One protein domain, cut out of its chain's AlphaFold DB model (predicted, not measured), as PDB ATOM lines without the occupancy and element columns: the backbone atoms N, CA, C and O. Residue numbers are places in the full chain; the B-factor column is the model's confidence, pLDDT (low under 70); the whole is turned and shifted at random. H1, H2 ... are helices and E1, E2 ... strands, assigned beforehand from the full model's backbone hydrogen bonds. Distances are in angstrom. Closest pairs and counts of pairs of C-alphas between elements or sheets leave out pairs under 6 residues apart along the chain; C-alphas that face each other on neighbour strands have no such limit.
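Overview. This is residues 39 to 127 of the 134 residues of an uncharacterized protein of Planctomycetes bacterium Pla163 (UniProt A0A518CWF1). A strongly twisted, curled sheet of four strands has helices H1 and H2 side by side over one face, and the short H3, after a long link, only grazes the sheet. The strands make a meander, each the antiparallel neighbour of the one before, in the order E1 E2 E3 E4; H2 and the sheet make two layers. The printed part has 89 residues, running H1 E1 E2 E3 E4 H2 H3, of mixed class. It is compact, with a radius of gyration of the C-alphas of 11.9 A and spans of 33 by 28 by 21 A.

Arrangement. Start at H1, residues 39 to 46, and go on to E1, residues 51 to 54, which forms a hairpin with E2, residues 62 to 74; look for N 54 and O 62, 2.8 A apart. E2 and E3, residues 78 to 87, form the next hairpin, with N 67 and O 84 at 2.7 A. E3 and E4, residues 90 to 95, form the third, with N 83 and O 94 at 2.8 A. H1 is on the sheet at a height of 9.8 A, with the C-alphas of Leu 44 and Phe 69, its closest to E2, 6.5 A apart. H2, residues 99 to 110, is on the same face at a height of 9.4 A, over E4 and along the strands. H1 and H2 touch, closest at C-alphas 40 and 99, 5.6 A, at a shallow tilt of 30 degrees, the same way. H3, residues 123 to 127, comes closest to E4 at C-alphas 125 and 95, 5.3 A. In H1, H2 and H3 every O i to N i+4 pair is within hydrogen-bond range.

Along the chain. Find C-alpha 39 at (29.118, 48.984, 25.588), where H1 begins. E2 is 22.7 A long and bends by 117 degrees at residue 71; E3, 22.3 A, bends by 89 degrees at residue 81. H2 runs 16.1 A from C-alpha 99 at (23.778, 44.287, 30.151). H3 ends at C-alpha 127, (18.141, 29.268, 33.275).

Size, cuts and confidence. The C-alphas of Ala 89 and Gly 116, the two farthest apart, are 33.5 A apart. The printed part has no cut, and the link from H2 to H3 is long, with 12 residues. Mean pLDDT of the printed part is 91.4; look for low confidence at residues 75 to 76, under 70.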
ATOM      1  N   ALA A  39      28.068  49.005  24.574       90.56
ATOM      2  CA  ALA A  39      29.118  48.984  25.588       90.56
ATOM      3  C   ALA A  39      29.278  47.590  26.211       90.56
ATOM      4  O   ALA A  39      30.394  47.114  26.383       90.56
ATOM      5  N   ALA A  40      28.168  46.899  26.484       92.44
ATOM      6  CA  ALA A  40      28.199  45.516  26.947       92.44
ATOM      7  C   ALA A  40      28.843  44.577  25.911       92.44
ATOM      8  O   ALA A  40      29.643  43.709  26.241       92.44
ATOM      9  N   ARG A  41      28.529  44.756  24.628       92.06
ATOM     10  CA  ARG A  41      29.107  43.930  23.557       92.06
ATOM     11  C   ARG A  41      30.593  44.199  23.329       92.06
ATOM     12  O   ARG A  41      31.297  43.262  22.966       92.06
ATOM     13  N   ASP A  42      31.059  45.417  23.577       92.81
ATOM     14  CA  ASP A  42      32.489  45.734  23.565       92.81
ATOM     15  C   ASP A  42      33.211  44.977  24.693       92.81
ATOM     16  O   ASP A  42      34.217  44.321  24.434       92.81
ATOM     17  N   LEU A  43      32.631  44.923  25.901       94.00
ATOM     18  CA  LEU A  43      33.169  44.093  26.990       94.00
ATOM     19  C   LEU A  43      33.223  42.604  26.621       94.00
ATOM     20  O   LEU A  43      34.198  41.924  26.921       94.00
ATOM     21  N   LEU A  44      32.199  42.080  25.941       95.06
ATOM     22  CA  LEU A  44      32.220  40.691  25.469       95.06
ATOM     23  C   LEU A  44      33.346  40.426  24.462       95.06
ATOM     24  O   LEU A  44      33.875  39.316  24.437       95.06
ATOM     25  N   ALA A  45      33.702  41.410  23.632       94.00
ATOM     26  CA  ALA A  45      34.822  41.283  22.706       94.00
ATOM     27  C   ALA A  45      36.162  41.194  23.454       94.00
ATOM     28  O   ALA A  45      37.014  40.393  23.069       94.00
ATOM     29  N   ASP A  46      36.310  41.942  24.549       95.62
ATOM     30  CA  ASP A  46      37.498  41.906  25.408       95.62
ATOM     31  C   ASP A  46      37.636  40.579  26.177       95.62
ATOM     32  O   ASP A  46      38.748  40.161  26.499       95.62
ATOM     33  N   LEU A  47      36.525  39.878  26.433       96.12
ATOM     34  CA  LEU A  47      36.531  38.567  27.092       96.12
ATOM     35  C   LEU A  47      36.903  37.404  26.159       96.12
ATOM     36  O   LEU A  47      37.118  36.296  26.646       96.12
ATOM     37  N   VAL A  48      36.976  37.593  24.838       96.94
ATOM     38  CA  VAL A  48      37.257  36.482  23.911       96.94
ATOM     39  C   VAL A  48      38.633  35.867  24.195       96.94
ATOM     40  O   VAL A  48      39.661  36.535  24.155       96.94
ATOM     41  N   GLY A  49      38.652  34.558  24.439       96.94
ATOM     42  CA  GLY A  49      39.835  33.785  24.812       96.94
ATOM     43  C   GLY A  49      40.150  33.798  26.309       96.94
ATOM     44  O   GLY A  49      41.025  33.047  26.738       96.94
ATOM     45  N   ALA A  50      39.446  34.602  27.111       97.69
ATOM     46  CA  ALA A  50      39.571  34.563  28.561       97.69
ATOM     47  C   ALA A  50      38.976  33.267  29.126       97.69
ATOM     48  O   ALA A  50      38.106  32.637  28.517       97.69
ATOM     49  N   THR A  51      39.445  32.873  30.307       97.56
ATOM     50  CA  THR A  51      39.035  31.624  30.951       97.56
ATOM     51  C   THR A  51      38.533  31.853  32.364       97.56
ATOM     52  O   THR A  51      39.092  32.681  33.079       97.56
ATOM     53  N   PHE A  52      37.555  31.062  32.794       96.56
ATOM     54  CA  PHE A  52      37.103  31.013  34.184       96.56
ATOM     55  C   PHE A  52      36.781  29.580  34.610       96.56
ATOM     56  O   PHE A  52      36.580  28.706  33.771       96.56
ATOM     57  N   GLU A  53      36.720  29.336  35.917       96.06
ATOM     58  CA  GLU A  53      36.330  28.031  36.458       96.06
ATOM     59  C   GLU A  53      34.812  27.950  36.659       96.06
ATOM     60  O   GLU A  53      34.242  28.655  37.498       96.06
ATOM     61  N   ASP A  54      34.145  27.047  35.936       93.12
ATOM     62  CA  ASP A  54      32.754  26.678  36.202       93.12
ATOM     63  C   ASP A  54      32.680  25.726  37.401       93.12
ATOM     64  O   ASP A  54      32.636  24.501  37.279       93.12
ATOM     65  N   THR A  55      32.651  26.310  38.592       89.56
ATOM     66  CA  THR A  55      32.491  25.567  39.851       89.56
ATOM     67  C   THR A  55      31.066  25.059  40.073       89.56
ATOM     68  O   THR A  55      30.862  24.131  40.855       89.56
ATOM     69  N   SER A  56      30.080  25.633  39.376       88.06
ATOM     70  CA  SER A  56      28.670  25.245  39.488       88.06
ATOM     71  C   SER A  56      28.347  23.957  38.725       88.06
ATOM     72  O   SER A  56      27.375  23.273  39.037       88.06
ATOM     73  N   GLY A  57      29.156  23.624  37.714       88.81
ATOM     74  CA  GLY A  57      28.901  22.521  36.792       88.81
ATOM     75  C   GLY A  57      27.819  22.819  35.750       88.81
ATOM     76  O   GLY A  57      27.525  21.956  34.918       88.81
ATOM     77  N   ALA A  58      27.234  24.021  35.750       88.06
ATOM     78  CA  ALA A  58      26.166  24.417  34.837       88.06
ATOM     79  C   ALA A  58      26.584  24.344  33.360       88.06
ATOM     80  O   ALA A  58      25.774  24.013  32.491       88.06
ATOM     81  N   LEU A  59      27.864  24.575  33.064       89.75
ATOM     82  CA  LEU A  59      28.457  24.488  31.728       89.75
ATOM     83  C   LEU A  59      29.189  23.164  31.475       89.75
ATOM     84  O   LEU A  59      29.756  22.966  30.402       89.75
ATOM     85  N   GLY A  60      29.091  22.214  32.404       87.56
ATOM     86  CA  GLY A  60      29.805  20.938  32.364       87.56
ATOM     87  C   GLY A  60      31.011  20.878  33.301       87.56
ATOM     88  O   GLY A  60      31.619  19.814  33.399       87.56
ATOM     89  N   GLY A  61      31.304  21.967  34.019       89.06
ATOM     90  CA  GLY A  61      32.363  22.040  35.019       89.06
ATOM     91  C   GLY A  61      33.766  22.287  34.458       89.06
ATOM     92  O   GLY A  61      34.042  22.055  33.279       89.06
ATOM     93  N   GLY A  62      34.663  22.715  35.349       93.31
ATOM     94  CA  GLY A  62      36.082  22.949  35.061       93.31
ATOM     95  C   GLY A  62      36.349  24.254  34.314       93.31
ATOM     96  O   GLY A  62      35.513  25.159  34.304       93.31
ATOM     97  N   THR A  63      37.517  24.349  33.678       97.19
ATOM     98  CA  THR A  63      37.919  25.552  32.948       97.19
ATOM     99  C   THR A  63      37.064  25.753  31.697       97.19
ATOM    100  O   THR A  63      37.018  24.901  30.805       97.19
ATOM    101  N   ILE A  64      36.424  26.914  31.619       97.56
ATOM    102  CA  ILE A  64      35.624  27.375  30.490       97.56
ATOM    103  C   ILE A  64      36.374  28.497  29.782       97.56
ATOM    104  O   ILE A  64      36.834  29.432  30.429       97.56
ATOM    105  N   THR A  65      36.466  28.422  28.456       97.94
ATOM    106  CA  THR A  65      37.007  29.479  27.592       97.94
ATOM    107  C   THR A  65      35.866  30.263  26.959       97.94
ATOM    108  O   THR A  65      34.938  29.680  26.396       97.94
ATOM    109  N   VAL A  66      35.934  31.588  27.032       97.56
ATOM    110  CA  VAL A  66      34.961  32.488  26.415       97.56
ATOM    111  C   VAL A  66      35.279  32.650  24.930       97.56
ATOM    112  O   VAL A  66      36.406  32.937  24.535       97.56
ATOM    113  N   GLY A  67      34.278  32.445  24.089       96.06
ATOM    114  CA  GLY A  67      34.336  32.596  22.642       96.06
ATOM    115  C   GLY A  67      33.623  33.863  22.158       96.06
ATOM    116  O   GLY A  67      33.242  34.724  22.950       96.06
ATOM    117  N   PRO A  68      33.422  33.999  20.837       93.69
ATOM    118  CA  PRO A  68      32.850  35.206  20.262       93.69
ATOM    119  C   PRO A  68      31.364  35.374  20.596       93.69
ATOM    120  O   PRO A  68      30.587  34.411  20.637       93.69
ATOM    121  N   PHE A  69      30.961  36.636  20.735       92.75
ATOM    122  CA  PHE A  69      29.564  37.050  20.716       92.75
ATOM    123  C   PHE A  69      28.987  36.981  19.294       92.75
ATOM    124  O   PHE A  69      29.634  37.373  18.321       92.75
ATOM    125  N   GLY A  70      27.737  36.543  19.161       90.81
ATOM    126  CA  GLY A  70      27.033  36.556  17.883       90.81
ATOM    127  C   GLY A  70      25.538  36.302  18.016       90.81
ATOM    128  O   GLY A  70      25.047  35.905  19.065       90.81
ATOM    129  N   VAL A  71      24.799  36.512  16.927       89.94
ATOM    130  CA  VAL A  71      23.377  36.155  16.841       89.94
ATOM    131  C   VAL A  71      23.241  34.888  16.011       89.94
ATOM    132  O   VAL A  71      23.373  34.926  14.787       89.94
ATOM    133  N   VAL A  72      22.970  33.765  16.674       86.69
ATOM    134  CA  VAL A  72      22.944  32.433  16.046       86.69
ATOM    135  C   VAL A  72      21.691  31.651  16.445       86.69
ATOM    136  O   VAL A  72      21.069  31.959  17.471       86.69
ATOM    137  N   PRO A  73      21.294  30.637  15.654       84.00
ATOM    138  CA  PRO A  73      20.314  29.655  16.097       84.00
ATOM    139  C   PRO A  73      20.778  28.987  17.394       84.00
ATOM    140  O   PRO A  73      21.913  28.525  17.476       84.00
ATOM    141  N   ASN A  74      19.916  28.935  18.406       74.69
ATOM    142  CA  ASN A  74      20.225  28.265  19.669       74.69
ATOM    143  C   ASN A  74      18.957  27.638  20.270       74.69
ATOM    144  O   ASN A  74      17.859  28.151  20.049       74.69
ATOM    145  N   PRO A  75      19.085  26.536  21.029       68.88
ATOM    146  CA  PRO A  75      17.936  25.765  21.507       68.88
ATOM    147  C   PRO A  75      17.077  26.495  22.551       68.88
ATOM    148  O   PRO A  75      15.928  26.112  22.740       68.88
ATOM    149  N   LEU A  76      17.603  27.532  23.212       69.75
ATOM    150  CA  LEU A  76      16.900  28.255  24.280       69.75
ATOM    151  C   LEU A  76      15.979  29.353  23.741       69.75
ATOM    152  O   LEU A  76      14.867  29.526  24.226       69.75
ATOM    153  N   THR A  77      16.436  30.095  22.731       70.62
ATOM    154  CA  THR A  77      15.719  31.265  22.186       70.62
ATOM    155  C   THR A  77      15.306  31.089  20.720       70.62
ATOM    156  O   THR A  77      14.714  31.987  20.126       70.62
ATOM    157  N   GLY A  78      15.623  29.948  20.098       78.62
ATOM    158  CA  GLY A  78      15.412  29.665  18.672       78.62
ATOM    159  C   GLY A  78      16.447  30.353  17.777       78.62
ATOM    160  O   GLY A  78      17.119  29.703  16.977       78.62
ATOM    161  N   LYS A  79      16.621  31.663  17.950       85.25
ATOM    162  CA  LYS A  79      17.696  32.484  17.381       85.25
ATOM    163  C   LYS A  79      17.867  33.699  18.278       85.25
ATOM    164  O   LYS A  79      16.887  34.379  18.560       85.25
ATOM    165  N   GLY A  80      19.090  34.006  18.684       88.56
ATOM    166  CA  GLY A  80      19.307  35.110  19.608       88.56
ATOM    167  C   GLY A  80      20.774  35.436  19.835       88.56
ATOM    168  O   GLY A  80      21.641  34.691  19.368       88.56
ATOM    169  N   PRO A  81      21.041  36.567  20.503       92.62
ATOM    170  CA  PRO A  81      22.381  36.969  20.885       92.62
ATOM    171  C   PRO A  81      22.920  36.012  21.945       92.62
ATOM    172  O   PRO A  81      22.273  35.760  22.962       92.62
ATOM    173  N   VAL A  82      24.098  35.465  21.684       93.00
ATOM    174  CA  VAL A  82      24.777  34.536  22.578       93.00
ATOM    175  C   VAL A  82      26.274  34.797  22.592       93.00
ATOM    176  O   VAL A  82      26.841  35.297  21.620       93.00
ATOM    177  N   VAL A  83      26.914  34.374  23.671       94.88
ATOM    178  CA  VAL A  83      28.352  34.119  23.728       94.88
ATOM    179  C   VAL A  83      28.564  32.620  23.628       94.88
ATOM    180  O   VAL A  83      27.904  31.836  24.313       94.88
ATOM    181  N   GLN A  84      29.469  32.217  22.745       92.94
ATOM    182  CA  GLN A  84      29.958  30.845  22.728       92.94
ATOM    183  C   GLN A  84      30.902  30.640  23.902       92.94
ATOM    184  O   GLN A  84      31.740  31.491  24.169       92.94
ATOM    185  N   VAL A  85      30.784  29.515  24.587       94.62
ATOM    186  CA  VAL A  85      31.728  29.105  25.625       94.62
ATOM    187  C   VAL A  85      32.153  27.673  25.371       94.62
ATOM    188  O   VAL A  85      31.344  26.850  24.942       94.62
ATOM    189  N   GLU A  86      33.419  27.374  25.614       95.25
ATOM    190  CA  GLU A  86      33.997  26.063  25.345       95.25
ATOM    191  C   GLU A  86      34.612  25.486  26.613       95.25
ATOM    192  O   GLU A  86      35.439  26.119  27.264       95.25
ATOM    193  N   GLY A  87      34.181  24.282  26.973       92.69
ATOM    194  CA  GLY A  87      34.705  23.535  28.109       92.69
ATOM    195  C   GLY A  87      34.896  22.066  27.754       92.69
ATOM    196  O   GLY A  87      34.651  21.641  26.625       92.69
ATOM    197  N   ALA A  88      35.275  21.254  28.740       89.12
ATOM    198  CA  ALA A  88      35.509  19.820  28.539       89.12
ATOM    199  C   ALA A  88      34.273  19.061  28.008       89.12
ATOM    200  O   ALA A  88      34.407  18.056  27.314       89.12
ATOM    201  N   ALA A  89      33.067  19.555  28.308       88.19
ATOM    202  CA  ALA A  89      31.806  18.998  27.820       88.19
ATOM    203  C   ALA A  89      31.425  19.459  26.392       88.19
ATOM    204  O   ALA A  89      30.357  19.084  25.903       88.19
ATOM    205  N   GLY A  90      32.270  20.262  25.737       91.00
ATOM    206  CA  GLY A  90      32.056  20.830  24.404       91.00
ATOM    207  C   GLY A  90      31.549  22.275  24.415       91.00
ATOM    208  O   GLY A  90      31.467  22.926  25.459       91.00
ATOM    209  N   THR A  91      31.210  22.781  23.227       90.88
ATOM    210  CA  THR A  91      30.701  24.146  23.035       90.88
ATOM    211  C   THR A  91      29.281  24.301  23.577       90.88
ATOM    212  O   THR A  91      28.391  23.499  23.280       90.88
ATOM    213  N   ARG A  92      29.040  25.387  24.311       89.62
ATOM    214  CA  ARG A  92      27.714  25.834  24.747       89.62
ATOM    215  C   ARG A  92      27.477  27.293  24.384       89.62
ATOM    216  O   ARG A  92      28.394  28.017  24.012       89.62
ATOM    217  N   TYR A  93      26.218  27.704  24.478       90.38
ATOM    218  CA  TYR A  93      25.772  29.042  24.111       90.38
ATOM    219  C   TYR A  93      25.096  29.698  25.309       90.38
ATOM    220  O   TYR A  93      24.071  29.207  25.783       90.38
ATOM    221  N   LEU A  94      25.670  30.803  25.777       92.44
ATOM    222  CA  LEU A  94      25.121  31.640  26.838       92.44
ATOM    223  C   LEU A  94      24.291  32.772  26.221       92.44
ATOM    224  O   LEU A  94      24.865  33.559  25.471       92.44
ATOM    225  N   PRO A  95      22.982  32.888  26.500       92.50
ATOM    226  CA  PRO A  95      22.173  34.026  26.061       92.50
ATOM    227  C   PRO A  95      22.715  35.357  26.595       92.50
ATOM    228  O   PRO A  95      23.118  35.426  27.745       92.50
ATOM    229  N   MET A  96      22.701  36.407  25.775       93.56
ATOM    230  CA  MET A  96      23.180  37.749  26.147       93.56
ATOM    231  C   MET A  96      22.129  38.797  25.775       93.56
ATOM    232  O   MET A  96      22.228  39.484  24.749       93.56
ATOM    233  N   LEU A  97      21.064  38.849  26.574       91.56
ATOM    234  CA  LEU A  97      19.866  39.649  26.308       91.56
ATOM    235  C   LEU A  97      19.908  41.004  27.015       91.56
ATOM    236  O   LEU A  97      19.326  41.961  26.503       91.56
ATOM    237  N   THR A  98      20.584  41.089  28.163       93.12
ATOM    238  CA  THR A  98      20.733  42.320  28.951       93.12
ATOM    239  C   THR A  98      22.198  42.631  29.244       93.12
ATOM    240  O   THR A  98      23.078  41.782  29.121       93.12
ATOM    241  N   ASP A  99      22.459  43.865  29.670       94.56
ATOM    242  CA  ASP A  99      23.778  44.287  30.151       94.56
ATOM    243  C   ASP A  99      24.178  43.537  31.433       94.56
ATOM    244  O   ASP A  99      25.360  43.266  31.635       94.56
ATOM    245  N   GLY A 100      23.199  43.122  32.246       95.56
ATOM    246  CA  GLY A 100      23.428  42.288  33.424       95.56
ATOM    247  C   GLY A 100      23.948  40.893  33.094       95.56
ATOM    248  O   GLY A 100      24.825  40.407  33.802       95.56
ATOM    249  N   ASP A 101      23.495  40.281  31.993       95.50
ATOM    250  CA  ASP A 101      24.034  38.992  31.526       95.50
ATOM    251  C   ASP A 101      25.544  39.099  31.244       95.50
ATOM    252  O   ASP A 101      26.335  38.233  31.619       95.50
ATOM    253  N   VAL A 102      25.952  40.210  30.622       96.50
ATOM    254  CA  VAL A 102      27.358  40.501  30.321       96.50
ATOM    255  C   VAL A 102      28.150  40.795  31.589       96.50
ATOM    256  O   VAL A 102      29.261  40.291  31.746       96.50
ATOM    257  N   ALA A 103      27.596  41.606  32.490       96.69
ATOM    258  CA  ALA A 103      28.256  41.974  33.734       96.69
ATOM    259  C   ALA A 103      28.503  40.757  34.639       96.69
ATOM    260  O   ALA A 103      29.562  40.668  35.260       96.69
ATOM    261  N   ASP A 104      27.567  39.804  34.678       96.06
ATOM    262  CA  ASP A 104      27.745  38.544  35.401       96.06
ATOM    263  C   ASP A 104      28.838  37.673  34.767       96.06
ATOM    264  O   ASP A 104      29.735  37.209  35.472       96.06
ATOM    265  N   LEU A 105      28.833  37.506  33.437       96.31
ATOM    266  CA  LEU A 105      29.896  36.760  32.756       96.31
ATOM    267  C   LEU A 105      31.273  37.395  32.998       96.31
ATOM    268  O   LEU A 105      32.235  36.684  33.290       96.31
ATOM    269  N   TRP A 106      31.366  38.723  32.927       96.69
ATOM    270  CA  TRP A 106      32.590  39.449  33.258       96.69
ATOM    271  C   TRP A 106      33.025  39.175  34.698       96.69
ATOM    272  O   TRP A 106      34.182  38.839  34.930       96.69
ATOM    273  N   ALA A 107      32.108  39.243  35.666       95.38
ATOM    274  CA  ALA A 107      32.418  38.970  37.066       95.38
ATOM    275  C   ALA A 107      32.915  37.534  37.297       95.38
ATOM    276  O   ALA A 107      33.763  37.317  38.161       95.38
ATOM    277  N   ARG A 108      32.441  36.556  36.519       94.56
ATOM    278  CA  ARG A 108      32.947  35.173  36.573       94.56
ATOM    279  C   ARG A 108      34.381  35.054  36.063       94.56
ATOM    280  O   ARG A 108      35.135  34.247  36.599       94.56
ATOM    281  N   VAL A 109      34.755  35.847  35.061       96.25
ATOM    282  CA  VAL A 109      36.110  35.859  34.487       96.25
ATOM    283  C   VAL A 109      37.087  36.670  35.335       96.25
ATOM    284  O   VAL A 109      38.173  36.193  35.651       96.25
ATOM    285  N   ASP A 110      36.702  37.883  35.715       94.88
ATOM    286  CA  ASP A 110      37.586  38.890  36.311       94.88
ATOM    287  C   ASP A 110      37.427  39.000  37.841       94.88
ATOM    288  O   ASP A 110      38.170  39.700  38.526       94.88
ATOM    289  N   GLY A 111      36.445  38.302  38.417       92.88
ATOM    290  CA  GLY A 111      36.171  38.272  39.858       92.88
ATOM    291  C   GLY A 111      35.347  39.451  40.386       92.88
ATOM    292  O   GLY A 111      34.956  39.444  41.554       92.88
ATOM    293  N   SER A 112      35.055  40.460  39.561       92.81
ATOM    294  CA  SER A 112      34.178  41.582  39.922       92.81
ATOM    295  C   SER A 112      33.436  42.133  38.703       92.81
ATOM    296  O   SER A 112      33.988  42.080  37.609       92.81
ATOM    297  N   PRO A 113      32.196  42.637  38.844       92.00
ATOM    298  CA  PRO A 113      31.454  43.179  37.712       92.00
ATOM    299  C   PRO A 113      32.051  44.509  37.219       92.00
ATOM    300  O   PRO A 113      32.609  45.273  38.015       92.00
ATOM    301  N   PRO A 114      31.877  44.840  35.928       91.69
ATOM    302  CA  PRO A 114      32.332  46.102  35.363       91.69
ATOM    303  C   PRO A 114      31.590  47.284  36.003       91.69
ATOM    304  O   PRO A 114      30.384  47.242  36.262       91.69
ATOM    305  N   ALA A 115      32.313  48.375  36.259       89.56
ATOM    306  CA  ALA A 115      31.741  49.554  36.899       89.56
ATOM    307  C   ALA A 115      30.656  50.208  36.025       89.56
ATOM    308  O   ALA A 115      30.852  50.430  34.832       89.56
ATOM    309  N   GLY A 116      29.530  50.585  36.641       86.25
ATOM    310  CA  GLY A 116      28.454  51.324  35.972       86.25
ATOM    311  C   GLY A 116      27.476  50.472  35.157       86.25
ATOM    312  O   GLY A 116      26.620  51.041  34.487       86.25
ATOM    313  N   PHE A 117      27.577  49.142  35.228       87.31
ATOM    314  CA  PHE A 117      26.634  48.222  34.595       87.31
ATOM    315  C   PHE A 117      25.485  47.845  35.536       87.31
ATOM    316  O   PHE A 117      25.681  47.668  36.739       87.31
ATOM    317  N   ASP A 118      24.284  47.716  34.970       83.75
ATOM    318  CA  ASP A 118      23.166  47.047  35.639       83.75
ATOM    319  C   ASP A 118      23.502  45.556  35.797       83.75
ATOM    320  O   ASP A 118      24.067  44.956  34.887       83.75
ATOM    321  N   LEU A 119      23.171  44.973  36.949       88.62
ATOM    322  CA  LEU A 119      23.437  43.569  37.281       88.62
ATOM    323  C   LEU A 119      22.188  42.685  37.147       88.62
ATOM    324  O   LEU A 119      22.237  41.495  37.451       88.62
ATOM    325  N   ALA A 120      21.058  43.243  36.705       91.19
ATOM    326  CA  ALA A 120      19.843  42.478  36.461       91.19
ATOM    327  C   ALA A 120      19.999  41.541  35.244       91.19
ATOM    328  O   ALA A 120      19.999  41.967  34.082       91.19
ATOM    329  N   THR A 121      20.108  40.241  35.519       93.44
ATOM    330  CA  THR A 121      20.232  39.186  34.506       93.44
ATOM    331  C   THR A 121      18.873  38.727  33.976       93.44
ATOM    332  O   THR A 121      17.854  38.690  34.678       93.44
ATOM    333  N   SER A 122      18.848  38.348  32.702       91.12
ATOM    334  CA  SER A 122      17.674  37.793  32.039       91.12
ATOM    335  C   SER A 122      17.329  36.395  32.564       91.12
ATOM    336  O   SER A 122      18.189  35.634  33.011       91.12
ATOM    337  N   ASP A 123      16.048  36.016  32.487       90.50
ATOM    338  CA  ASP A 123      15.607  34.659  32.853       90.50
ATOM    339  C   ASP A 123      16.292  33.585  31.996       90.50
ATOM    340  O   ASP A 123      16.641  32.519  32.494       90.50
ATOM    341  N   ALA A 124      16.515  33.871  30.707       89.25
ATOM    342  CA  ALA A 124      17.167  32.939  29.791       89.25
ATOM    343  C   ALA A 124      18.626  32.671  30.186       89.25
ATOM    344  O   ALA A 124      19.083  31.536  30.080       89.25
ATOM    345  N   TYR A 125      19.341  33.699  30.654       91.38
ATOM    346  CA  TYR A 125      20.702  33.561  31.161       91.38
ATOM    347  C   TYR A 125      20.729  32.767  32.472       91.38
ATOM    348  O   TYR A 125      21.432  31.762  32.569       91.38
ATOM    349  N   ARG A 126      19.886  33.137  33.445       90.94
ATOM    350  CA  ARG A 126      19.764  32.423  34.731       90.94
ATOM    351  C   ARG A 126      19.375  30.952  34.570       90.94
ATOM    352  O   ARG A 126      19.909  30.093  35.269       90.94
ATOM    353  N   ALA A 127      18.522  30.642  33.594       88.62
ATOM    354  CA  ALA A 127      18.141  29.268  33.275       88.62
ATOM    355  C   ALA A 127      19.338  28.391  32.870       88.62
ATOM    356  O   ALA A 127      19.330  27.199  33.176       88.62
TER     357      ALA A 127